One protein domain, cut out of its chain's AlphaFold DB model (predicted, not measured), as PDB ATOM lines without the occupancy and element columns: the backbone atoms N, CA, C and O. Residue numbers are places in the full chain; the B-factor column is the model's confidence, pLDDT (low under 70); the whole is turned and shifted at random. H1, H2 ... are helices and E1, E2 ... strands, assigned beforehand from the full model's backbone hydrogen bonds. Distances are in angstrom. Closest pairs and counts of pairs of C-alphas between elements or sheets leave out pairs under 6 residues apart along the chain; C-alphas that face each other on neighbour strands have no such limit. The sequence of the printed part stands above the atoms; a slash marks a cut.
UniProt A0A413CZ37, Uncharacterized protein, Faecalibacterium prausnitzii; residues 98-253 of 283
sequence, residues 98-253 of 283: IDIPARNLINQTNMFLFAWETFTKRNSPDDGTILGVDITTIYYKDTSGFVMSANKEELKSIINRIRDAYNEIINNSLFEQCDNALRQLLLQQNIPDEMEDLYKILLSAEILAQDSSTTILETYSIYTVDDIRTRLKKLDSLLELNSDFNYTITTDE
ATOM      1  N   ILE A  98     -33.210  -1.600   3.334       92.69
ATOM      2  CA  ILE A  98     -33.411  -2.581   2.258       92.69
ATOM      3  C   ILE A  98     -32.561  -3.849   2.429       92.69
ATOM      4  O   ILE A  98     -32.637  -4.741   1.598       92.69
ATOM      5  N   ASP A  99     -31.763  -3.952   3.493       91.50
ATOM      6  CA  ASP A  99     -30.784  -5.030   3.706       91.50
ATOM      7  C   ASP A  99     -31.384  -6.443   3.613       91.50
ATOM      8  O   ASP A  99     -30.870  -7.309   2.907       91.50
ATOM      9  N   ILE A 100     -32.502  -6.666   4.310       91.69
ATOM     10  CA  ILE A 100     -33.212  -7.951   4.335       91.69
ATOM     11  C   ILE A 100     -33.845  -8.269   2.974       91.69
ATOM     12  O   ILE A 100     -33.540  -9.336   2.434       91.69
ATOM     13  N   PRO A 101     -34.692  -7.396   2.390       94.75
ATOM     14  CA  PRO A 101     -35.296  -7.705   1.101       94.75
ATOM     15  C   PRO A 101     -34.253  -7.800  -0.019       94.75
ATOM     16  O   PRO A 101     -34.382  -8.664  -0.878       94.75
ATOM     17  N   ALA A 102     -33.159  -7.033   0.025       94.25
ATOM     18  CA  ALA A 102     -32.055  -7.171  -0.927       94.25
ATOM     19  C   ALA A 102     -31.325  -8.515  -0.793       94.25
ATOM     20  O   ALA A 102     -31.042  -9.152  -1.806       94.25
ATOM     21  N   ARG A 103     -31.070  -8.994   0.433       93.94
ATOM     22  CA  ARG A 103     -30.520 -10.342   0.656       93.94
ATOM     23  C   ARG A 103     -31.447 -11.420   0.095       93.94
ATOM     24  O   ARG A 103     -30.968 -12.366  -0.526       93.94
ATOM     25  N   ASN A 104     -32.756 -11.284   0.303       93.69
ATOM     26  CA  ASN A 104     -33.727 -12.222  -0.257       93.69
ATOM     27  C   ASN A 104     -33.726 -12.166  -1.790       93.69
ATOM     28  O   ASN A 104     -33.610 -13.209  -2.424       93.69
ATOM     29  N   LEU A 105     -33.763 -10.968  -2.382       96.00
ATOM     30  CA  LEU A 105     -33.690 -10.768  -3.828       96.00
ATOM     31  C   LEU A 105     -32.458 -11.464  -4.425       96.00
ATOM     32  O   LEU A 105     -32.607 -12.297  -5.311       96.00
ATOM     33  N   ILE A 106     -31.263 -11.191  -3.887       95.50
ATOM     34  CA  ILE A 106     -30.002 -11.792  -4.353       95.50
ATOM     35  C   ILE A 106     -30.068 -13.319  -4.298       95.50
ATOM     36  O   ILE A 106     -29.812 -13.984  -5.301       95.50
ATOM     37  N   ASN A 107     -30.454 -13.879  -3.152       93.62
ATOM     38  CA  ASN A 107     -30.496 -15.327  -2.970       93.62
ATOM     39  C   ASN A 107     -31.507 -15.998  -3.907       93.62
ATOM     40  O   ASN A 107     -31.177 -16.989  -4.551       93.62
ATOM     41  N   GLN A 108     -32.724 -15.459  -4.012       95.38
ATOM     42  CA  GLN A 108     -33.767 -16.033  -4.861       95.38
ATOM     43  C   GLN A 108     -33.385 -15.947  -6.344       95.38
ATOM     44  O   GLN A 108     -33.529 -16.932  -7.066       95.38
ATOM     45  N   THR A 109     -32.834 -14.817  -6.799       96.44
ATOM     46  CA  THR A 109     -32.376 -14.677  -8.187       96.44
ATOM     47  C   THR A 109     -31.215 -15.621  -8.497       96.44
ATOM     48  O   THR A 109     -31.217 -16.258  -9.547       96.44
ATOM     49  N   ASN A 110     -30.266 -15.802  -7.576       95.00
ATOM     50  CA  ASN A 110     -29.182 -16.770  -7.759       95.00
ATOM     51  C   ASN A 110     -29.693 -18.215  -7.836       95.00
ATOM     52  O   ASN A 110     -29.262 -18.966  -8.711       95.00
ATOM     53  N   MET A 111     -30.623 -18.603  -6.956       94.88
ATOM     54  CA  MET A 111     -31.252 -19.931  -6.985       94.88
ATOM     55  C   MET A 111     -31.992 -20.170  -8.304       94.88
ATOM     56  O   MET A 111     -31.866 -21.246  -8.890       94.88
ATOM     57  N   PHE A 112     -32.731 -19.164  -8.786       96.88
ATOM     58  CA  PHE A 112     -33.410 -19.224 -10.077       96.88
ATOM     59  C   PHE A 112     -32.418 -19.474 -11.211       96.88
ATOM     60  O   PHE A 112     -32.575 -20.439 -11.953       96.88
ATOM     61  N   LEU A 113     -31.386 -18.629 -11.323       95.62
ATOM     62  CA  LEU A 113     -30.398 -18.712 -12.399       95.62
ATOM     63  C   LEU A 113     -29.673 -20.058 -12.394       95.62
ATOM     64  O   LEU A 113     -29.519 -20.664 -13.449       95.62
ATOM     65  N   PHE A 114     -29.296 -20.563 -11.219       95.06
ATOM     66  CA  PHE A 114     -28.649 -21.866 -11.094       95.06
ATOM     67  C   PHE A 114     -29.551 -23.020 -11.553       95.06
ATOM     68  O   PHE A 114     -29.127 -23.879 -12.333       95.06
ATOM     69  N   ALA A 115     -30.805 -23.052 -11.095       95.50
ATOM     70  CA  ALA A 115     -31.747 -24.095 -11.491       95.50
ATOM     71  C   ALA A 115     -32.088 -24.007 -12.989       95.50
ATOM     72  O   ALA A 115     -32.107 -25.024 -13.679       95.50
ATOM     73  N   TRP A 116     -32.280 -22.794 -13.510       95.31
ATOM     74  CA  TRP A 116     -32.523 -22.541 -14.928       95.31
ATOM     75  C   TRP A 116     -31.347 -22.991 -15.812       95.31
ATOM     76  O   TRP A 116     -31.540 -23.641 -16.840       95.31
ATOM     77  N   GLU A 117     -30.113 -22.721 -15.386       93.25
ATOM     78  CA  GLU A 117     -28.901 -23.219 -16.046       93.25
ATOM     79  C   GLU A 117     -28.793 -24.737 -15.999       93.25
ATOM     80  O   GLU A 117     -28.417 -25.348 -16.992       93.25
ATOM     81  N   THR A 118     -29.181 -25.353 -14.886       93.88
ATOM     82  CA  THR A 118     -29.167 -26.813 -14.752       93.88
ATOM     83  C   THR A 118     -30.177 -27.481 -15.687       93.88
ATOM     84  O   THR A 118     -29.890 -28.536 -16.247       93.88
ATOM     85  N   PHE A 119     -31.352 -26.875 -15.884       94.38
ATOM     86  CA  PHE A 119     -32.390 -27.425 -16.761       94.38
ATOM     87  C   PHE A 119     -32.106 -27.236 -18.249       94.38
ATOM     88  O   PHE A 119     -32.728 -27.915 -19.066       94.38
ATOM     89  N   THR A 120     -31.199 -26.329 -18.624       92.69
ATOM     90  CA  THR A 120     -30.927 -25.994 -20.027       92.69
ATOM     91  C   THR A 120     -29.615 -26.604 -20.511       92.69
ATOM     92  O   THR A 120     -28.562 -26.468 -19.894       92.69
ATOM     93  N   LYS A 121     -29.653 -27.255 -21.674       90.44
ATOM     94  CA  LYS A 121     -28.474 -27.770 -22.374       90.44
ATOM     95  C   LYS A 121     -28.053 -26.777 -23.451       90.44
ATOM     96  O   LYS A 121     -28.870 -26.398 -24.289       90.44
ATOM     97  N   ARG A 122     -26.782 -26.383 -23.441       87.81
ATOM     98  CA  ARG A 122     -26.199 -25.386 -24.356       87.81
ATOM     99  C   ARG A 122     -25.014 -25.975 -25.100       87.81
ATOM    100  O   ARG A 122     -24.414 -26.944 -24.637       87.81
ATOM    101  N   ASN A 123     -24.672 -25.373 -26.233       80.00
ATOM    102  CA  ASN A 123     -23.487 -25.760 -26.997       80.00
ATOM    103  C   ASN A 123     -22.189 -25.310 -26.306       80.00
ATOM    104  O   ASN A 123     -21.203 -26.037 -26.247       80.00
ATOM    105  N   SER A 124     -22.215 -24.092 -25.765       78.88
ATOM    106  CA  SER A 124     -21.113 -23.431 -25.069       78.88
ATOM    107  C   SER A 124     -21.682 -22.611 -23.902       78.88
ATOM    108  O   SER A 124     -22.833 -22.172 -23.985       78.88
ATOM    109  N   PRO A 125     -20.911 -22.383 -22.819       72.94
ATOM    110  CA  PRO A 125     -21.303 -21.476 -21.738       72.94
ATOM    111  C   PRO A 125     -21.646 -20.061 -22.226       72.94
ATOM    112  O   PRO A 125     -22.543 -19.432 -21.671       72.94
ATOM    113  N   ASP A 126     -20.976 -19.617 -23.293       76.19
ATOM    114  CA  ASP A 126     -21.111 -18.282 -23.886       76.19
ATOM    115  C   ASP A 126     -22.047 -18.273 -25.106       76.19
ATOM    116  O   ASP A 126     -22.073 -17.310 -25.874       76.19
ATOM    117  N   ASP A 127     -22.817 -19.347 -25.308       80.31
ATOM    118  CA  ASP A 127     -23.814 -19.430 -26.371       80.31
ATOM    119  C   ASP A 127     -25.239 -19.292 -25.809       80.31
ATOM    120  O   ASP A 127     -25.670 -20.011 -24.901       80.31
ATOM    121  N   GLY A 128     -25.968 -18.314 -26.349       85.75
ATOM    122  CA  GLY A 128     -27.339 -17.980 -25.971       85.75
ATOM    123  C   GLY A 128     -28.368 -18.950 -26.544       85.75
ATOM    124  O   GLY A 128     -29.557 -18.655 -26.515       85.75
ATOM    125  N   THR A 129     -27.935 -20.079 -27.105       90.69
ATOM    126  CA  THR A 129     -28.805 -21.094 -27.702       90.69
ATOM    127  C   THR A 129     -29.119 -22.226 -26.727       90.69
ATOM    128  O   THR A 129     -28.248 -22.785 -26.054       90.69
ATOM    129  N   ILE A 130     -30.397 -22.595 -26.670       91.00
ATOM    130  CA  ILE A 130     -30.883 -23.754 -25.924       91.00
ATOM    131  C   ILE A 130     -31.055 -24.907 -26.911       91.00
ATOM    132  O   ILE A 130     -31.862 -24.837 -27.835       91.00
ATOM    133  N   LEU A 131     -30.294 -25.979 -26.702       91.25
ATOM    134  CA  LEU A 131     -30.313 -27.193 -27.527       91.25
ATOM    135  C   LEU A 131     -31.117 -28.331 -26.893       91.25
ATOM    136  O   LEU A 131     -31.456 -29.308 -27.550       91.25
ATOM    137  N   GLY A 132     -31.370 -28.242 -25.592       90.44
ATOM    138  CA  GLY A 132     -32.090 -29.261 -24.844       90.44
ATOM    139  C   GLY A 132     -32.634 -28.699 -23.546       90.44
ATOM    140  O   GLY A 132     -32.064 -27.764 -22.984       90.44
ATOM    141  N   VAL A 133     -33.722 -29.290 -23.067       92.12
ATOM    142  CA  VAL A 133     -34.326 -28.958 -21.780       92.12
ATOM    143  C   VAL A 133     -34.667 -30.247 -21.046       92.12
ATOM    144  O   VAL A 133     -35.263 -31.148 -21.631       92.12
ATOM    145  N   ASP A 134     -34.287 -30.331 -19.774       91.06
ATOM    146  CA  ASP A 134     -34.641 -31.432 -18.876       91.06
ATOM    147  C   ASP A 134     -35.119 -30.865 -17.535       91.06
ATOM    148  O   ASP A 134     -34.329 -30.572 -16.637       91.06
ATOM    149  N   ILE A 135     -36.433 -30.654 -17.417       91.00
ATOM    150  CA  ILE A 135     -37.045 -30.111 -16.202       91.00
ATOM    151  C   ILE A 135     -37.475 -31.274 -15.312       91.00
ATOM    152  O   ILE A 135     -38.619 -31.730 -15.327       91.00
ATOM    153  N   THR A 136     -36.537 -31.741 -14.498       91.19
ATOM    154  CA  THR A 136     -36.780 -32.720 -13.434       91.19
ATOM    155  C   THR A 136     -36.663 -32.069 -12.059       91.19
ATOM    156  O   THR A 136     -36.294 -30.904 -11.919       91.19
ATOM    157  N   THR A 137     -37.030 -32.802 -11.004       93.81
ATOM    158  CA  THR A 137     -36.733 -32.327  -9.647       93.81
ATOM    159  C   THR A 137     -35.249 -32.518  -9.379       93.81
ATOM    160  O   THR A 137     -34.785 -33.651  -9.259       93.81
ATOM    161  N   ILE A 138     -34.527 -31.410  -9.252       94.94
ATOM    162  CA  ILE A 138     -33.113 -31.398  -8.885       94.94
ATOM    163  C   ILE A 138     -32.956 -31.076  -7.405       94.94
ATOM    164  O   ILE A 138     -33.765 -30.353  -6.819       94.94
ATOM    165  N   TYR A 139     -31.880 -31.589  -6.819       95.31
ATOM    166  CA  TYR A 139     -31.438 -31.241  -5.476       95.31
ATOM    167  C   TYR A 139     -30.046 -30.632  -5.558       95.31
ATOM    168  O   TYR A 139     -29.195 -31.109  -6.309       95.31
ATOM    169  N   TYR A 140     -29.807 -29.570  -4.798       94.75
ATOM    170  CA  TYR A 140     -28.541 -28.847  -4.823       94.75
ATOM    171  C   TYR A 140     -28.184 -28.289  -3.454       94.75
ATOM    172  O   TYR A 140     -29.045 -28.151  -2.587       94.75
ATOM    173  N   LYS A 141     -26.902 -28.000  -3.255       93.12
ATOM    174  CA  LYS A 141     -26.350 -27.478  -2.008       93.12
ATOM    175  C   LYS A 141     -25.710 -26.124  -2.217       93.12
ATOM    176  O   LYS A 141     -25.078 -25.908  -3.250       93.12
ATOM    177  N   ASP A 142     -25.836 -25.267  -1.215       89.06
ATOM    178  CA  ASP A 142     -24.943 -24.120  -1.047       89.06
ATOM    179  C   ASP A 142     -23.580 -24.562  -0.474       89.06
ATOM    180  O   ASP A 142     -23.374 -25.726  -0.111       89.06
ATOM    181  N   THR A 143     -22.629 -23.635  -0.365       85.31
ATOM    182  CA  THR A 143     -21.309 -23.895   0.241       85.31
ATOM    183  C   THR A 143     -21.374 -24.245   1.727       85.31
ATOM    184  O   THR A 143     -20.430 -24.831   2.257       85.31
ATOM    185  N   SER A 144     -22.485 -23.936   2.400       85.75
ATOM    186  CA  SER A 144     -22.733 -24.315   3.795       85.75
ATOM    187  C   SER A 144     -23.266 -25.749   3.932       85.75
ATOM    188  O   SER A 144     -23.390 -26.254   5.048       85.75
ATOM    189  N   GLY A 145     -23.557 -26.421   2.815       85.94
ATOM    190  CA  GLY A 145     -24.080 -27.782   2.768       85.94
ATOM    191  C   GLY A 145     -25.599 -27.876   2.927       85.94
ATOM    192  O   GLY A 145     -26.120 -28.986   3.046       85.94
ATOM    193  N   PHE A 146     -26.324 -26.754   2.924       87.94
ATOM    194  CA  PHE A 146     -27.777 -26.751   3.020       87.94
ATOM    195  C   PHE A 146     -28.406 -27.236   1.715       87.94
ATOM    196  O   PHE A 146     -28.173 -26.678   0.645       87.94
ATOM    197  N   VAL A 147     -29.229 -28.280   1.813       91.44
ATOM    198  CA  VAL A 147     -29.853 -28.930   0.659       91.44
ATOM    199  C   VAL A 147     -31.152 -28.219   0.297       91.44
ATOM    200  O   VAL A 147     -32.043 -28.039   1.129       91.44
ATOM    201  N   MET A 148     -31.287 -27.871  -0.972       91.94
ATOM    202  CA  MET A 148     -32.461 -27.269  -1.593       91.94
ATOM    203  C   MET A 148     -32.947 -28.148  -2.737       91.94
ATOM    204  O   MET A 148     -32.222 -29.017  -3.222       91.94
ATOM    205  N   SER A 149     -34.185 -27.926  -3.164       93.31
ATOM    206  CA  SER A 149     -34.760 -28.580  -4.334       93.31
ATOM    207  C   SER A 149     -35.350 -27.548  -5.274       93.31
ATOM    208  O   SER A 149     -35.938 -26.575  -4.809       93.31
ATOM    209  N   ALA A 150     -35.241 -27.784  -6.576       94.62
ATOM    210  CA  ALA A 150     -35.930 -26.994  -7.586       94.62
ATOM    211  C   ALA A 150     -36.610 -27.910  -8.601       94.62
ATOM    212  O   ALA A 150     -36.097 -28.965  -8.971       94.62
ATOM    213  N   ASN A 151     -37.786 -27.486  -9.038       94.62
ATOM    214  CA  ASN A 151     -38.544 -28.056 -10.138       94.62
ATOM    215  C   ASN A 151     -39.282 -26.904 -10.847       94.62
ATOM    216  O   ASN A 151     -39.102 -25.731 -10.504       94.62
ATOM    217  N   LYS A 152     -40.135 -27.232 -11.821       94.38
ATOM    218  CA  LYS A 152     -40.931 -26.251 -12.571       94.38
ATOM    219  C   LYS A 152     -41.776 -25.332 -11.680       94.38
ATOM    220  O   LYS A 152     -41.779 -24.117 -11.864       94.38
ATOM    221  N   GLU A 153     -42.492 -25.905 -10.715       94.19
ATOM    222  CA  GLU A 153     -43.366 -25.149  -9.810       94.19
ATOM    223  C   GLU A 153     -42.558 -24.256  -8.867       94.19
ATOM    224  O   GLU A 153     -42.922 -23.101  -8.634       94.19
ATOM    225  N   GLU A 154     -41.424 -24.758  -8.382       94.38
ATOM    226  CA  GLU A 154     -40.541 -24.010  -7.502       94.38
ATOM    227  C   GLU A 154     -39.881 -22.837  -8.226       94.38
ATOM    228  O   GLU A 154     -39.834 -21.753  -7.658       94.38
ATOM    229  N   LEU A 155     -39.464 -22.978  -9.492       95.62
ATOM    230  CA  LEU A 155     -38.983 -21.839 -10.290       95.62
ATOM    231  C   LEU A 155     -40.030 -20.725 -10.377       95.62
ATOM    232  O   LEU A 155     -39.713 -19.558 -10.149       95.62
ATOM    233  N   LYS A 156     -41.295 -21.075 -10.637       96.25
ATOM    234  CA  LYS A 156     -42.394 -20.102 -10.650       96.25
ATOM    235  C   LYS A 156     -42.580 -19.436  -9.280       96.25
ATOM    236  O   LYS A 156     -42.815 -18.231  -9.206       96.25
ATOM    237  N   SER A 157     -42.465 -20.206  -8.199       96.12
ATOM    238  CA  SER A 157     -42.520 -19.700  -6.822       96.12
ATOM    239  C   SER A 157     -41.357 -18.749  -6.514       96.12
ATOM    240  O   SER A 157     -41.573 -17.683  -5.938       96.12
ATOM    241  N   ILE A 158     -40.141 -19.077  -6.964       96.56
ATOM    242  CA  ILE A 158     -38.951 -18.230  -6.837       96.56
ATOM    243  C   ILE A 158     -39.186 -16.874  -7.518       96.56
ATOM    244  O   ILE A 158     -38.931 -15.851  -6.889       96.56
ATOM    245  N   ILE A 159     -39.734 -16.832  -8.740       97.00
ATOM    246  CA  ILE A 159     -40.031 -15.565  -9.445       97.00
ATOM    247  C   ILE A 159     -40.972 -14.674  -8.625       97.00
ATOM    248  O   ILE A 159     -40.737 -13.472  -8.505       97.00
ATOM    249  N   ASN A 160     -42.010 -15.250  -8.010       97.00
ATOM    250  CA  ASN A 160     -42.908 -14.485  -7.142       97.00
ATOM    251  C   ASN A 160     -42.160 -13.911  -5.932       97.00
ATOM    252  O   ASN A 160     -42.298 -12.731  -5.637       97.00
ATOM    253  N   ARG A 161     -41.291 -14.703  -5.289       97.06
ATOM    254  CA  ARG A 161     -40.474 -14.231  -4.158       97.06
ATOM    255  C   ARG A 161     -39.460 -13.157  -4.567       97.06
ATOM    256  O   ARG A 161     -39.216 -12.238  -3.790       97.06
ATOM    257  N   ILE A 162     -38.899 -13.244  -5.776       97.38
ATOM    258  CA  ILE A 162     -38.052 -12.200  -6.380       97.38
ATOM    259  C   ILE A 162     -38.861 -10.914  -6.541       97.38
ATOM    260  O   ILE A 162     -38.401  -9.848  -6.136       97.38
ATOM    261  N   ARG A 163     -40.077 -11.006  -7.090       97.38
ATOM    262  CA  ARG A 163     -40.979  -9.863  -7.272       97.38
ATOM    263  C   ARG A 163     -41.371  -9.219  -5.947       97.38
ATOM    264  O   ARG A 163     -41.309  -7.998  -5.845       97.38
ATOM    265  N   ASP A 164     -41.727 -10.010  -4.942       96.56
ATOM    266  CA  ASP A 164     -42.091  -9.507  -3.616       96.56
ATOM    267  C   ASP A 164     -40.911  -8.773  -2.968       96.56
ATOM    268  O   ASP A 164     -41.042  -7.615  -2.570       96.56
ATOM    269  N   ALA A 165     -39.725  -9.395  -2.965       96.00
ATOM    270  CA  ALA A 165     -38.508  -8.784  -2.437       96.00
ATOM    271  C   ALA A 165     -38.136  -7.494  -3.184       96.00
ATOM    272  O   ALA A 165     -37.779  -6.495  -2.562       96.00
ATOM    273  N   TYR A 166     -38.249  -7.486  -4.513       96.31
ATOM    274  CA  TYR A 166     -38.016  -6.296  -5.327       96.31
ATOM    275  C   TYR A 166     -39.009  -5.176  -4.989       96.31
ATOM    276  O   TYR A 166     -38.599  -4.038  -4.761       96.31
ATOM    277  N   ASN A 167     -40.298  -5.504  -4.874       95.69
ATOM    278  CA  ASN A 167     -41.357  -4.564  -4.511       95.69
ATOM    279  C   ASN A 167     -41.149  -3.962  -3.116       95.69
ATOM    280  O   ASN A 167     -41.347  -2.761  -2.936       95.69
ATOM    281  N   GLU A 168     -40.709  -4.753  -2.136       95.00
ATOM    282  CA  GLU A 168     -40.350  -4.253  -0.805       95.00
ATOM    283  C   GLU A 168     -39.209  -3.224  -0.848       95.00
ATOM    284  O   GLU A 168     -39.204  -2.275  -0.062       95.00
ATOM    285  N   ILE A 169     -38.257  -3.377  -1.777       94.00
ATOM    286  CA  ILE A 169     -37.148  -2.432  -1.954       94.00
ATOM    287  C   ILE A 169     -37.638  -1.146  -2.616       94.00
ATOM    288  O   ILE A 169     -37.413  -0.062  -2.079       94.00
ATOM    289  N   ILE A 170     -38.310  -1.245  -3.767       93.62
ATOM    290  CA  ILE A 170     -38.685  -0.059  -4.556       93.62
ATOM    291  C   ILE A 170     -39.764   0.788  -3.876       93.62
ATOM    292  O   ILE A 170     -39.771   2.003  -4.046       93.62
ATOM    293  N   ASN A 171     -40.637   0.169  -3.074       93.12
ATOM    294  CA  ASN A 171     -41.686   0.866  -2.327       93.12
ATOM    295  C   ASN A 171     -41.182   1.421  -0.984       93.12
ATOM    296  O   ASN A 171     -41.945   2.031  -0.233       93.12
ATOM    297  N   ASN A 172     -39.905   1.215  -0.649       92.75
ATOM    298  CA  ASN A 172     -39.320   1.768   0.560       92.75
ATOM    299  C   ASN A 172     -39.080   3.279   0.394       92.75
ATOM    300  O   ASN A 172     -38.277   3.713  -0.431       92.75
ATOM    301  N   SER A 173     -39.716   4.097   1.233       91.44
ATOM    302  CA  SER A 173     -39.598   5.562   1.163       91.44
ATOM    303  C   SER A 173     -38.171   6.084   1.373       91.44
ATOM    304  O   SER A 173     -37.816   7.145   0.861       91.44
ATOM    305  N   LEU A 174     -37.321   5.351   2.101       90.62
ATOM    306  CA  LEU A 174     -35.912   5.711   2.271       90.62
ATOM    307  C   LEU A 174     -35.088   5.381   1.024       90.62
ATOM    308  O   LEU A 174     -34.123   6.087   0.735       90.62
ATOM    309  N   PHE A 175     -35.472   4.343   0.279       90.25
ATOM    310  CA  PHE A 175     -34.847   3.994  -0.995       90.25
ATOM    311  C   PHE A 175     -35.136   5.042  -2.073       90.25
ATOM    312  O   PHE A 175     -34.239   5.418  -2.821       90.25
ATOM    313  N   GLU A 176     -36.347   5.599  -2.108       87.00
ATOM    314  CA  GLU A 176     -36.681   6.695  -3.028       87.00
ATOM    315  C   GLU A 176     -35.759   7.916  -2.847       87.00
ATOM    316  O   GLU A 176     -35.426   8.604  -3.812       87.00
ATOM    317  N   GLN A 177     -35.304   8.149  -1.613       85.88
ATOM    318  CA  GLN A 177     -34.494   9.302  -1.216       85.88
ATOM    319  C   GLN A 177     -32.980   9.039  -1.215       85.88
ATOM    320  O   GLN A 177     -32.220   9.895  -0.753       85.88
ATOM    321  N   CYS A 178     -32.530   7.859  -1.651       88.19
ATOM    322  CA  CYS A 178     -31.107   7.530  -1.703       88.19
ATOM    323  C   CYS A 178     -30.433   8.039  -2.988       88.19
ATOM    324  O   CYS A 178     -31.101   8.518  -3.906       88.19
ATOM    325  N   ASP A 179     -29.102   7.932  -3.045       90.31
ATOM    326  CA  ASP A 179     -28.317   8.314  -4.221       90.31
ATOM    327  C   ASP A 179     -28.825   7.639  -5.510       90.31
ATOM    328  O   ASP A 179     -29.161   6.448  -5.542       90.31
ATOM    329  N   ASN A 180     -28.852   8.409  -6.600       89.50
ATOM    330  CA  ASN A 180     -29.393   7.963  -7.878       89.50
ATOM    331  C   ASN A 180     -28.667   6.743  -8.453       89.50
ATOM    332  O   ASN A 180     -29.324   5.932  -9.103       89.50
ATOM    333  N   ALA A 181     -27.368   6.556  -8.196       90.12
ATOM    334  CA  ALA A 181     -26.649   5.388  -8.697       90.12
ATOM    335  C   ALA A 181     -27.208   4.086  -8.102       90.12
ATOM    336  O   ALA A 181     -27.344   3.088  -8.812       90.12
ATOM    337  N   LEU A 182     -27.588   4.093  -6.816       90.38
ATOM    338  CA  LEU A 182     -28.219   2.941  -6.162       90.38
ATOM    339  C   LEU A 182     -29.617   2.674  -6.718       90.38
ATOM    340  O   LEU A 182     -29.987   1.520  -6.931       90.38
ATOM    341  N   ARG A 183     -30.373   3.736  -7.003       91.19
ATOM    342  CA  ARG A 183     -31.691   3.619  -7.635       91.19
ATOM    343  C   ARG A 183     -31.575   3.046  -9.042       91.19
ATOM    344  O   ARG A 183     -32.267   2.086  -9.355       91.19
ATOM    345  N   GLN A 184     -30.668   3.573  -9.860       90.75
ATOM    346  CA  GLN A 184     -30.411   3.080 -11.216       90.75
ATOM    347  C   GLN A 184     -29.973   1.615 -11.216       90.75
ATOM    348  O   GLN A 184     -30.483   0.841 -12.020       90.75
ATOM    349  N   LEU A 185     -29.119   1.207 -10.268       91.25
ATOM    350  CA  LEU A 185     -28.682  -0.185 -10.136       91.25
ATOM    351  C   LEU A 185     -29.857  -1.170 -10.056       91.25
ATOM    352  O   LEU A 185     -29.745  -2.283 -10.560       91.25
ATOM    353  N   LEU A 186     -30.975  -0.787  -9.440       88.75
ATOM    354  CA  LEU A 186     -32.147  -1.651  -9.286       88.75
ATOM    355  C   LEU A 186     -33.249  -1.367 -10.310       88.75
ATOM    356  O   LEU A 186     -33.868  -2.311 -10.784       88.75
ATOM    357  N   LEU A 187     -33.463  -0.104 -10.681       88.88
ATOM    358  CA  LEU A 187     -34.600   0.322 -11.501       88.88
ATOM    359  C   LEU A 187     -34.326   0.339 -13.011       88.88
ATOM    360  O   LEU A 187     -35.282   0.369 -13.779       88.88
ATOM    361  N   GLN A 188     -33.063   0.368 -13.455       82.94
ATOM    362  CA  GLN A 188     -32.742   0.512 -14.883       82.94
ATOM    363  C   GLN A 188     -33.282  -0.651 -15.728       82.94
ATOM    364  O   GLN A 188     -33.751  -0.429 -16.841       82.94
ATOM    365  N   GLN A 189     -33.242  -1.868 -15.186       82.94
ATOM    366  CA  GLN A 189     -33.895  -3.044 -15.752       82.94
ATOM    367  C   GLN A 189     -34.568  -3.835 -14.632       82.94
ATOM    368  O   GLN A 189     -33.987  -4.038 -13.560       82.94
ATOM    369  N   ASN A 190     -35.808  -4.252 -14.867       89.62
ATOM    370  CA  ASN A 190     -36.629  -4.902 -13.859       89.62
ATOM    371  C   ASN A 190     -36.250  -6.386 -13.746       89.62
ATOM    372  O   ASN A 190     -36.696  -7.202 -14.547       89.62
ATOM    373  N   ILE A 191     -35.442  -6.723 -12.733       92.81
ATOM    374  CA  ILE A 191     -34.958  -8.094 -12.489       92.81
ATOM    375  C   ILE A 191     -36.120  -9.111 -12.470       92.81
ATOM    376  O   ILE A 191     -36.017 -10.127 -13.153       92.81
ATOM    377  N   PRO A 192     -37.234  -8.883 -11.738       94.94
ATOM    378  CA  PRO A 192     -38.414  -9.744 -11.812       94.94
ATOM    379  C   PRO A 192     -38.930 -10.043 -13.225       94.94
ATOM    380  O   PRO A 192     -39.287 -11.188 -13.498       94.94
ATOM    381  N   ASP A 193     -38.980  -9.043 -14.105       94.75
ATOM    382  CA  ASP A 193     -39.496  -9.215 -15.468       94.75
ATOM    383  C   ASP A 193     -38.506 -10.027 -16.313       94.75
ATOM    384  O   ASP A 193     -38.907 -10.959 -17.005       94.75
ATOM    385  N   GLU A 194     -37.204  -9.770 -16.165       94.88
ATOM    386  CA  GLU A 194     -36.146 -10.543 -16.829       94.88
ATOM    387  C   GLU A 194     -36.158 -12.019 -16.401       94.88
ATOM    388  O   GLU A 194     -35.983 -12.916 -17.227       94.88
ATOM    389  N   MET A 195     -36.410 -12.299 -15.116       95.56
ATOM    390  CA  MET A 195     -36.573 -13.672 -14.624       95.56
ATOM    391  C   MET A 195     -37.826 -14.339 -15.194       95.56
ATOM    392  O   MET A 195     -37.802 -15.526 -15.526       95.56
ATOM    393  N   GLU A 196     -38.924 -13.592 -15.314       96.50
ATOM    394  CA  GLU A 196     -40.149 -14.104 -15.921       96.50
ATOM    395  C   GLU A 196     -39.943 -14.438 -17.404       96.50
ATOM    396  O   GLU A 196     -40.414 -15.478 -17.867       96.50
ATOM    397  N   ASP A 197     -39.200 -13.612 -18.133       95.75
ATOM    398  CA  ASP A 197     -38.891 -13.851 -19.541       95.75
ATOM    399  C   ASP A 197     -37.983 -15.071 -19.729       95.75
ATOM    400  O   ASP A 197     -38.287 -15.937 -20.552       95.75
ATOM    401  N   LEU A 198     -36.941 -15.232 -18.904       95.88
ATOM    402  CA  LEU A 198     -36.119 -16.451 -18.897       95.88
ATOM    403  C   LEU A 198     -36.951 -17.701 -18.582       95.88
ATOM    404  O   LEU A 198     -36.739 -18.765 -19.173       95.88
ATOM    405  N   TYR A 199     -37.924 -17.592 -17.675       96.50
ATOM    406  CA  TYR A 199     -38.836 -18.690 -17.375       96.50
ATOM    407  C   TYR A 199     -39.754 -19.016 -18.557       96.50
ATOM    408  O   TYR A 199     -39.922 -20.188 -18.887       96.50
ATOM    409  N   LYS A 200     -40.305 -18.012 -19.249       96.19
ATOM    410  CA  LYS A 200     -41.098 -18.221 -20.474       96.19
ATOM    411  C   LYS A 200     -40.277 -18.893 -21.571       96.19
ATOM    412  O   LYS A 200     -40.778 -19.826 -22.193       96.19
ATOM    413  N   ILE A 201     -39.022 -18.477 -21.757       95.19
ATOM    414  CA  ILE A 201     -38.080 -19.110 -22.690       95.19
ATOM    415  C   ILE A 201     -37.887 -20.590 -22.338       95.19
ATOM    416  O   ILE A 201     -37.979 -21.447 -23.213       95.19
ATOM    417  N   LEU A 202     -37.693 -20.916 -21.054       95.00
ATOM    418  CA  LEU A 202     -37.565 -22.305 -20.603       95.00
ATOM    419  C   LEU A 202     -38.811 -23.139 -20.943       95.00
ATOM    420  O   LEU A 202     -38.682 -24.259 -21.429       95.00
ATOM    421  N   LEU A 203     -40.009 -22.596 -20.704       94.62
ATOM    422  CA  LEU A 203     -41.268 -23.279 -21.016       94.62
ATOM    423  C   LEU A 203     -41.485 -23.454 -22.523       94.62
ATOM    424  O   LEU A 203     -41.975 -24.497 -22.949       94.62
ATOM    425  N   SER A 204     -41.121 -22.453 -23.327       93.88
ATOM    426  CA  SER A 204     -41.170 -22.542 -24.791       93.88
ATOM    427  C   SER A 204     -40.241 -23.649 -25.295       93.88
ATOM    428  O   SER A 204     -40.663 -24.541 -26.032       93.88
ATOM    429  N   ALA A 205     -39.004 -23.671 -24.795       92.75
ATOM    430  CA  ALA A 205     -38.024 -24.690 -25.135       92.75
ATOM    431  C   ALA A 205     -38.456 -26.103 -24.697       92.75
ATOM    432  O   ALA A 205     -38.240 -27.058 -25.438       92.75
ATOM    433  N   GLU A 206     -39.112 -26.251 -23.541       93.19
ATOM    434  CA  GLU A 206     -39.700 -27.526 -23.097       93.19
ATOM    435  C   GLU A 206     -40.763 -28.045 -24.078       93.19
ATOM    436  O   GLU A 206     -40.788 -29.237 -24.379       93.19
ATOM    437  N   ILE A 207     -41.629 -27.166 -24.598       91.44
ATOM    438  CA  ILE A 207     -42.654 -27.536 -25.588       91.44
ATOM    439  C   ILE A 207     -41.990 -27.971 -26.896       91.44
ATOM    440  O   ILE A 207     -42.347 -29.007 -27.452       91.44
ATOM    441  N   LEU A 208     -40.997 -27.214 -27.369       90.62
ATOM    442  CA  LEU A 208     -40.281 -27.520 -28.609       90.62
ATOM    443  C   LEU A 208     -39.440 -28.794 -28.506       90.62
ATOM    444  O   LEU A 208     -39.312 -29.511 -29.492       90.62
ATOM    445  N   ALA A 209     -38.929 -29.132 -27.318       88.06
ATOM    446  CA  ALA A 209     -38.193 -30.376 -27.086       88.06
ATOM    447  C   ALA A 209     -39.055 -31.632 -27.300       88.06
ATOM    448  O   ALA A 209     -38.517 -32.718 -27.516       88.06
ATOM    449  N   GLN A 210     -40.386 -31.502 -27.239       86.25
ATOM    450  CA  GLN A 210     -41.310 -32.599 -27.541       86.25
ATOM    451  C   GLN A 210     -41.412 -32.868 -29.050       86.25
ATOM    452  O   GLN A 210     -41.810 -33.965 -29.447       86.25
ATOM    453  N   ASP A 211     -41.025 -31.905 -29.892       81.44
ATOM    454  CA  ASP A 211     -40.927 -32.070 -31.338       81.44
ATOM    455  C   ASP A 211     -39.508 -32.510 -31.733       81.44
ATOM    456  O   ASP A 211     -38.548 -31.740 -31.722       81.44
ATOM    457  N   SER A 212     -39.385 -33.775 -32.142       66.62
ATOM    458  CA  SER A 212     -38.117 -34.408 -32.536       66.62
ATOM    459  C   SER A 212     -37.379 -33.753 -33.717       66.62
ATOM    460  O   SER A 212     -36.244 -34.133 -34.004       66.62
ATOM    461  N   SER A 213     -38.004 -32.809 -34.430       74.38
ATOM    462  CA  SER A 213     -37.421 -32.158 -35.609       74.38
ATOM    463  C   SER A 213     -36.565 -30.924 -35.294       74.38
ATOM    464  O   SER A 213     -35.809 -30.463 -36.155       74.38
ATOM    465  N   THR A 214     -36.633 -30.401 -34.067       75.94
ATOM    466  CA  THR A 214     -36.037 -29.106 -33.714       75.94
ATOM    467  C   THR A 214     -34.656 -29.271 -33.075       75.94
ATOM    468  O   THR A 214     -34.513 -29.878 -32.021       75.94
ATOM    469  N   THR A 215     -33.614 -28.714 -33.705       80.31
ATOM    470  CA  THR A 215     -32.226 -28.777 -33.188       80.31
ATOM    471  C   THR A 215     -31.891 -27.633 -32.225       80.31
ATOM    472  O   THR A 215     -31.144 -27.828 -31.271       80.31
ATOM    473  N   ILE A 216     -32.436 -26.437 -32.472       86.31
ATOM    474  CA  ILE A 216     -32.317 -25.269 -31.590       86.31
ATOM    475  C   ILE A 216     -33.713 -24.982 -31.067       86.31
ATOM    476  O   ILE A 216     -34.593 -24.636 -31.850       86.31
ATOM    477  N   LEU A 217     -33.901 -25.146 -29.762       88.75
ATOM    478  CA  LEU A 217     -35.195 -24.981 -29.117       88.75
ATOM    479  C   LEU A 217     -35.514 -23.499 -28.946       88.75
ATOM    480  O   LEU A 217     -36.556 -23.043 -29.382       88.75
ATOM    481  N   GLU A 218     -34.603 -22.729 -28.360       91.31
ATOM    482  CA  GLU A 218     -34.819 -21.306 -28.101       91.31
ATOM    483  C   GLU A 218     -33.506 -20.529 -28.062       91.31
ATOM    484  O   GLU A 218     -32.415 -21.109 -28.013       91.31
ATOM    485  N   THR A 219     -33.624 -19.201 -28.036       91.31
ATOM    486  CA  THR A 219     -32.484 -18.302 -27.826       91.31
ATOM    487  C   THR A 219     -32.754 -17.262 -26.748       91.31
ATOM    488  O   THR A 219     -33.883 -16.820 -26.555       91.31
ATOM    489  N   TYR A 220     -31.704 -16.855 -26.041       91.56
ATOM    490  CA  TYR A 220     -31.745 -15.801 -25.034       91.56
ATOM    491  C   TYR A 220     -30.472 -14.948 -25.093       91.56
ATOM    492  O   TYR A 220     -29.435 -15.354 -25.620       91.56
ATOM    493  N   SER A 221     -30.548 -13.740 -24.539       89.81
ATOM    494  CA  SER A 221     -29.402 -12.838 -24.440       89.81
ATOM    495  C   SER A 221     -28.546 -13.196 -23.225       89.81
ATOM    496  O   SER A 221     -28.965 -12.996 -22.084       89.81
ATOM    497  N   ILE A 222     -27.319 -13.668 -23.452       88.75
ATOM    498  CA  ILE A 222     -26.349 -13.883 -22.363       88.75
ATOM    499  C   ILE A 222     -26.006 -12.573 -21.665       88.75
ATOM    500  O   ILE A 222     -25.906 -12.546 -20.443       88.75
ATOM    501  N   TYR A 223     -25.920 -11.476 -22.419       89.50
ATOM    502  CA  TYR A 223     -25.669 -10.153 -21.855       89.50
ATOM    503  C   TYR A 223     -26.693  -9.778 -20.782       89.50
ATOM    504  O   TYR A 223     -26.335  -9.124 -19.810       89.50
ATOM    505  N   THR A 224     -27.944 -10.223 -20.923       89.56
ATOM    506  CA  THR A 224     -28.985 -10.008 -19.912       89.56
ATOM    507  C   THR A 224     -28.687 -10.799 -18.636       89.56
ATOM    508  O   THR A 224     -28.743 -10.250 -17.541       89.56
ATOM    509  N   VAL A 225     -28.292 -12.070 -18.752       91.31
ATOM    510  CA  VAL A 225     -27.927 -12.904 -17.590       91.31
ATOM    511  C   VAL A 225     -26.679 -12.361 -16.881       91.31
ATOM    512  O   VAL A 225     -26.640 -12.290 -15.649       91.31
ATOM    513  N   ASP A 226     -25.668 -11.948 -17.643       91.56
ATOM    514  CA  ASP A 226     -24.425 -11.389 -17.108       91.56
ATOM    515  C   ASP A 226     -24.626 -10.018 -16.456       91.56
ATOM    516  O   ASP A 226     -24.022  -9.740 -15.411       91.56
ATOM    517  N   ASP A 227     -25.493  -9.176 -17.020       91.88
ATOM    518  CA  ASP A 227     -25.871  -7.902 -16.413       91.88
ATOM    519  C   ASP A 227     -26.565  -8.123 -15.061       91.88
ATOM    520  O   ASP A 227     -26.122  -7.575 -14.047       91.88
ATOM    521  N   ILE A 228     -27.551  -9.028 -14.998       93.06
ATOM    522  CA  ILE A 228     -28.239  -9.396 -13.750       93.06
ATOM    523  C   ILE A 228     -27.229  -9.849 -12.696       93.06
ATOM    524  O   ILE A 228     -27.195  -9.308 -11.587       93.06
ATOM    525  N   ARG A 229     -26.336 -10.785 -13.037       92.44
ATOM    526  CA  ARG A 229     -25.276 -11.258 -12.127       92.44
ATOM    527  C   ARG A 229     -24.378 -10.128 -11.643       92.44
ATOM    528  O   ARG A 229     -24.034 -10.073 -10.460       92.44
ATOM    529  N   THR A 230     -23.986  -9.231 -12.541       92.31
ATOM    530  CA  THR A 230     -23.133  -8.085 -12.218       92.31
ATOM    531  C   THR A 230     -23.835  -7.138 -11.250       92.31
ATOM    532  O   THR A 230     -23.235  -6.713 -10.257       92.31
ATOM    533  N   ARG A 231     -25.119  -6.855 -11.478       91.94
ATOM    534  CA  ARG A 231     -25.939  -6.003 -10.611       91.94
ATOM    535  C   ARG A 231     -26.143  -6.617  -9.231       91.94
ATOM    536  O   ARG A 231     -25.963  -5.912  -8.239       91.94
ATOM    537  N   LEU A 232     -26.412  -7.922  -9.145       92.81
ATOM    538  CA  LEU A 232     -26.537  -8.635  -7.867       92.81
ATOM    539  C   LEU A 232     -25.228  -8.635  -7.076       92.81
ATOM    540  O   LEU A 232     -25.238  -8.301  -5.895       92.81
ATOM    541  N   LYS A 233     -24.089  -8.939  -7.716       92.31
ATOM    542  CA  LYS A 233     -22.763  -8.882  -7.066       92.31
ATOM    543  C   LYS A 233     -22.434  -7.479  -6.572       92.31
ATOM    544  O   LYS A 233     -21.843  -7.304  -5.507       92.31
ATOM    545  N   LYS A 234     -22.813  -6.464  -7.346       91.81
ATOM    546  CA  LYS A 234     -22.626  -5.070  -6.956       91.81
ATOM    547  C   LYS A 234     -23.498  -4.721  -5.753       91.81
ATOM    548  O   LYS A 234     -22.970  -4.169  -4.796       91.81
ATOM    549  N   LEU A 235     -24.775  -5.098  -5.753       91.94
ATOM    550  CA  LEU A 235     -25.674  -4.897  -4.614       91.94
ATOM    551  C   LEU A 235     -25.188  -5.631  -3.353       91.94
ATOM    552  O   LEU A 235     -25.161  -5.036  -2.279       91.94
ATOM    553  N   ASP A 236     -24.744  -6.882  -3.495       91.75
ATOM    554  CA  ASP A 236     -24.152  -7.686  -2.419       91.75
ATOM    555  C   ASP A 236     -22.941  -6.987  -1.785       91.75
ATOM    556  O   ASP A 236     -22.861  -6.858  -0.563       91.75
ATOM    557  N   SER A 237     -22.049  -6.451  -2.624       90.50
ATOM    558  CA  SER A 237     -20.864  -5.691  -2.209       90.50
ATOM    559  C   SER A 237     -21.210  -4.361  -1.526       90.50
ATOM    560  O   SER A 237     -20.583  -3.994  -0.531       90.50
ATOM    561  N   LEU A 238     -22.228  -3.641  -2.016       89.25
ATOM    562  CA  LEU A 238     -22.711  -2.394  -1.401       89.25
ATOM    563  C   LEU A 238     -23.282  -2.623   0.005       89.25
ATOM    564  O   LEU A 238     -23.112  -1.778   0.883       89.25
ATOM    565  N   LEU A 239     -23.947  -3.759   0.210       88.06
ATOM    566  CA  LEU A 239     -24.590  -4.129   1.472       88.06
ATOM    567  C   LEU A 239     -23.712  -5.007   2.382       88.06
ATOM    568  O   LEU A 239     -24.101  -5.274   3.519       88.06
ATOM    569  N   GLU A 240     -22.538  -5.432   1.904       88.06
ATOM    570  CA  GLU A 240     -21.612  -6.343   2.593       88.06
ATOM    571  C   GLU A 240     -22.277  -7.655   3.036       88.06
ATOM    572  O   GLU A 240     -22.021  -8.186   4.122       88.06
ATOM    573  N   LEU A 241     -23.173  -8.182   2.200       85.81
ATOM    574  CA  LEU A 241     -23.978  -9.344   2.570       85.81
ATOM    575  C   LEU A 241     -23.178 -10.647   2.537       85.81
ATOM    576  O   LEU A 241     -23.540 -11.562   3.288       85.81
ATOM    577  N   ASN A 242     -22.104 -10.688   1.735       84.62
ATOM    578  CA  ASN A 242     -21.268 -11.860   1.471       84.62
ATOM    579  C   ASN A 242     -22.123 -13.079   1.106       84.62
ATOM    580  O   ASN A 242     -21.964 -14.155   1.686       84.62
ATOM    581  N   SER A 243     -23.099 -12.877   0.219       84.25
ATOM    582  CA  SER A 243     -24.005 -13.943  -0.201       84.25
ATOM    583  C   SER A 243     -23.240 -15.001  -0.988       84.25
ATOM    584  O   SER A 243     -22.282 -14.704  -1.704       84.25
ATOM    585  N   ASP A 244     -23.674 -16.246  -0.849       81.50
ATOM    586  CA  ASP A 244     -23.111 -17.348  -1.609       81.50
ATOM    587  C   ASP A 244     -23.769 -17.421  -2.989       81.50
ATOM    588  O   ASP A 244     -24.992 -17.510  -3.111       81.50
ATOM    589  N   PHE A 245     -22.943 -17.361  -4.029       83.62
ATOM    590  CA  PHE A 245     -23.362 -17.466  -5.428       83.62
ATOM    591  C   PHE A 245     -23.058 -18.853  -6.015       83.62
ATOM    592  O   PHE A 245     -23.285 -19.069  -7.204       83.62
ATOM    593  N   ASN A 246     -22.517 -19.780  -5.217       88.38
ATOM    594  CA  ASN A 246     -22.087 -21.090  -5.683       88.38
ATOM    595  C   ASN A 246     -23.031 -22.180  -5.182       88.38
ATOM    596  O   ASN A 246     -23.190 -22.392  -3.980       88.38
ATOM    597  N   TYR A 247     -23.585 -22.933  -6.126       93.25
ATOM    598  CA  TYR A 247     -24.380 -24.114  -5.832       93.25
ATOM    599  C   TYR A 247     -23.818 -25.334  -6.548       93.25
ATOM    600  O   TYR A 247     -23.195 -25.234  -7.606       93.25
ATOM    601  N   THR A 248     -24.046 -26.505  -5.963       93.56
ATOM    602  CA  THR A 248     -23.626 -27.787  -6.538       93.56
ATOM    603  C   THR A 248     -24.771 -28.783  -6.498       93.56
ATOM    604  O   THR A 248     -25.462 -28.900  -5.487       93.56
ATOM    605  N   ILE A 249     -24.994 -29.502  -7.600       94.75
ATOM    606  CA  ILE A 249     -25.997 -30.570  -7.647       94.75
ATOM    607  C   ILE A 249     -25.595 -31.681  -6.676       94.75
ATOM    608  O   ILE A 249     -24.433 -32.081  -6.627       94.75
ATOM    609  N   THR A 250     -26.566 -32.187  -5.917       93.25
ATOM    610  CA  THR A 250     -26.385 -33.345  -5.043       93.25
ATOM    611  C   THR A 250     -27.291 -34.487  -5.472       93.25
ATOM    612  O   THR A 250     -28.493 -34.318  -5.672       93.25
ATOM    613  N   THR A 251     -26.703 -35.672  -5.581       93.06
ATOM    614  CA  THR A 251     -27.405 -36.939  -5.816       93.06
ATOM    615  C   THR A 251     -27.318 -37.868  -4.602       93.06
ATOM    616  O   THR A 251     -27.683 -39.035  -4.698       93.06
ATOM    617  N   ASP A 252     -26.812 -37.374  -3.466       94.31
ATOM    618  CA  ASP A 252     -26.703 -38.145  -2.226       94.31
ATOM    619  C   ASP A 252     -28.101 -38.458  -1.663       94.31
ATOM    620  O   ASP A 252     -28.891 -37.564  -1.338       94.31
ATOM    621  N   GLU A 253     -28.417 -39.748  -1.540       93.56
ATOM    622  CA  GLU A 253     -29.729 -40.205  -1.086       93.56
ATOM    623  C   GLU A 253     -30.064 -39.784   0.349       93.56
ATOM    624  O   GLU A 253     -31.236 -39.554   0.661       93.56
TER     625      GLU A 253
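This is residues 98 to 253 of the 283 residues of an uncharacterized protein of Faecalibacterium prausnitzii (UniProt A0A413CZ37). Four long helices form an up-and-down bundle, H1 H2 H5 H6, each running against the one before it in the chain, with H1 as the core. A small hairpin, E1 and E2, is near the last part of H1, and the short H3 and H4 are at the opposite end of the bundle. The printed part, 156 residues, has six named helices and two antiparallel strands, in the order H1 E1 E2 H2 H3 H4 H5 H6; its class is mostly helix. It is compact, with a radius of gyration of the C-alphas of 16.4 A, yet elongated, spanning 54 by 35 by 25 A.

E1, residues 138 to 141, and E2, 147 to 150, each measure 10.4 A. H1, residues 98 to 119, begins at C-alpha 98 (-33.411, -2.581, 2.258) and measures 31.3 A. H2, 152 to 170, measures 27.5 A. H3 is 173 to 176 and H4 180 to 187. H5, 191 to 208, and H6, 222 to 239, each measure 25.8 A; C-alpha 239 is at (-24.590, -4.129, 1.472).

In the hairpin, N 140 and O 148 are 2.9 A apart, within hydrogen-bond range. Residues 140 to 141 of E1 also pair with 248 to 249, antiparallel. The closest C-alphas of H1 and E2, Ala 115 and Ala 150, are 6.4 A apart. H1, the hub, touches H2 at a shallow tilt of 26 degrees, opposite ways; the closest C-alphas, Pro 101 and Ala 165, are 4.9 A apart. With residues 99 to 106 alone it touches H6, C-alphas 106 and 232 being closest at 5.9 A. With residues 109 to 116 alone it touches H5, C-alphas 116 and 202 being closest at 7.6 A. H2 and H6 are apart. H4 and H6 only just touch, with 3 pairs of C-alphas within 8 A, closest Leu 185 and Arg 231 at 6.4 A. H3 is close to H2 but not clearly touching, C-alphas 169 and 175 being closest at 6.9 A. Every O i to N i+4 pair is within hydrogen-bond range in H1, H2, H5 and H6, and 3 of 4 in H4; H3 is too short for one.

The C-alphas farthest apart, Gln 177 and Ser 213, are 53.9 A apart. The printed part has no cut; the links H1 to E1 and H5 to H6 are long. Mean pLDDT of the printed part is 91.1; residue 212 is under 70.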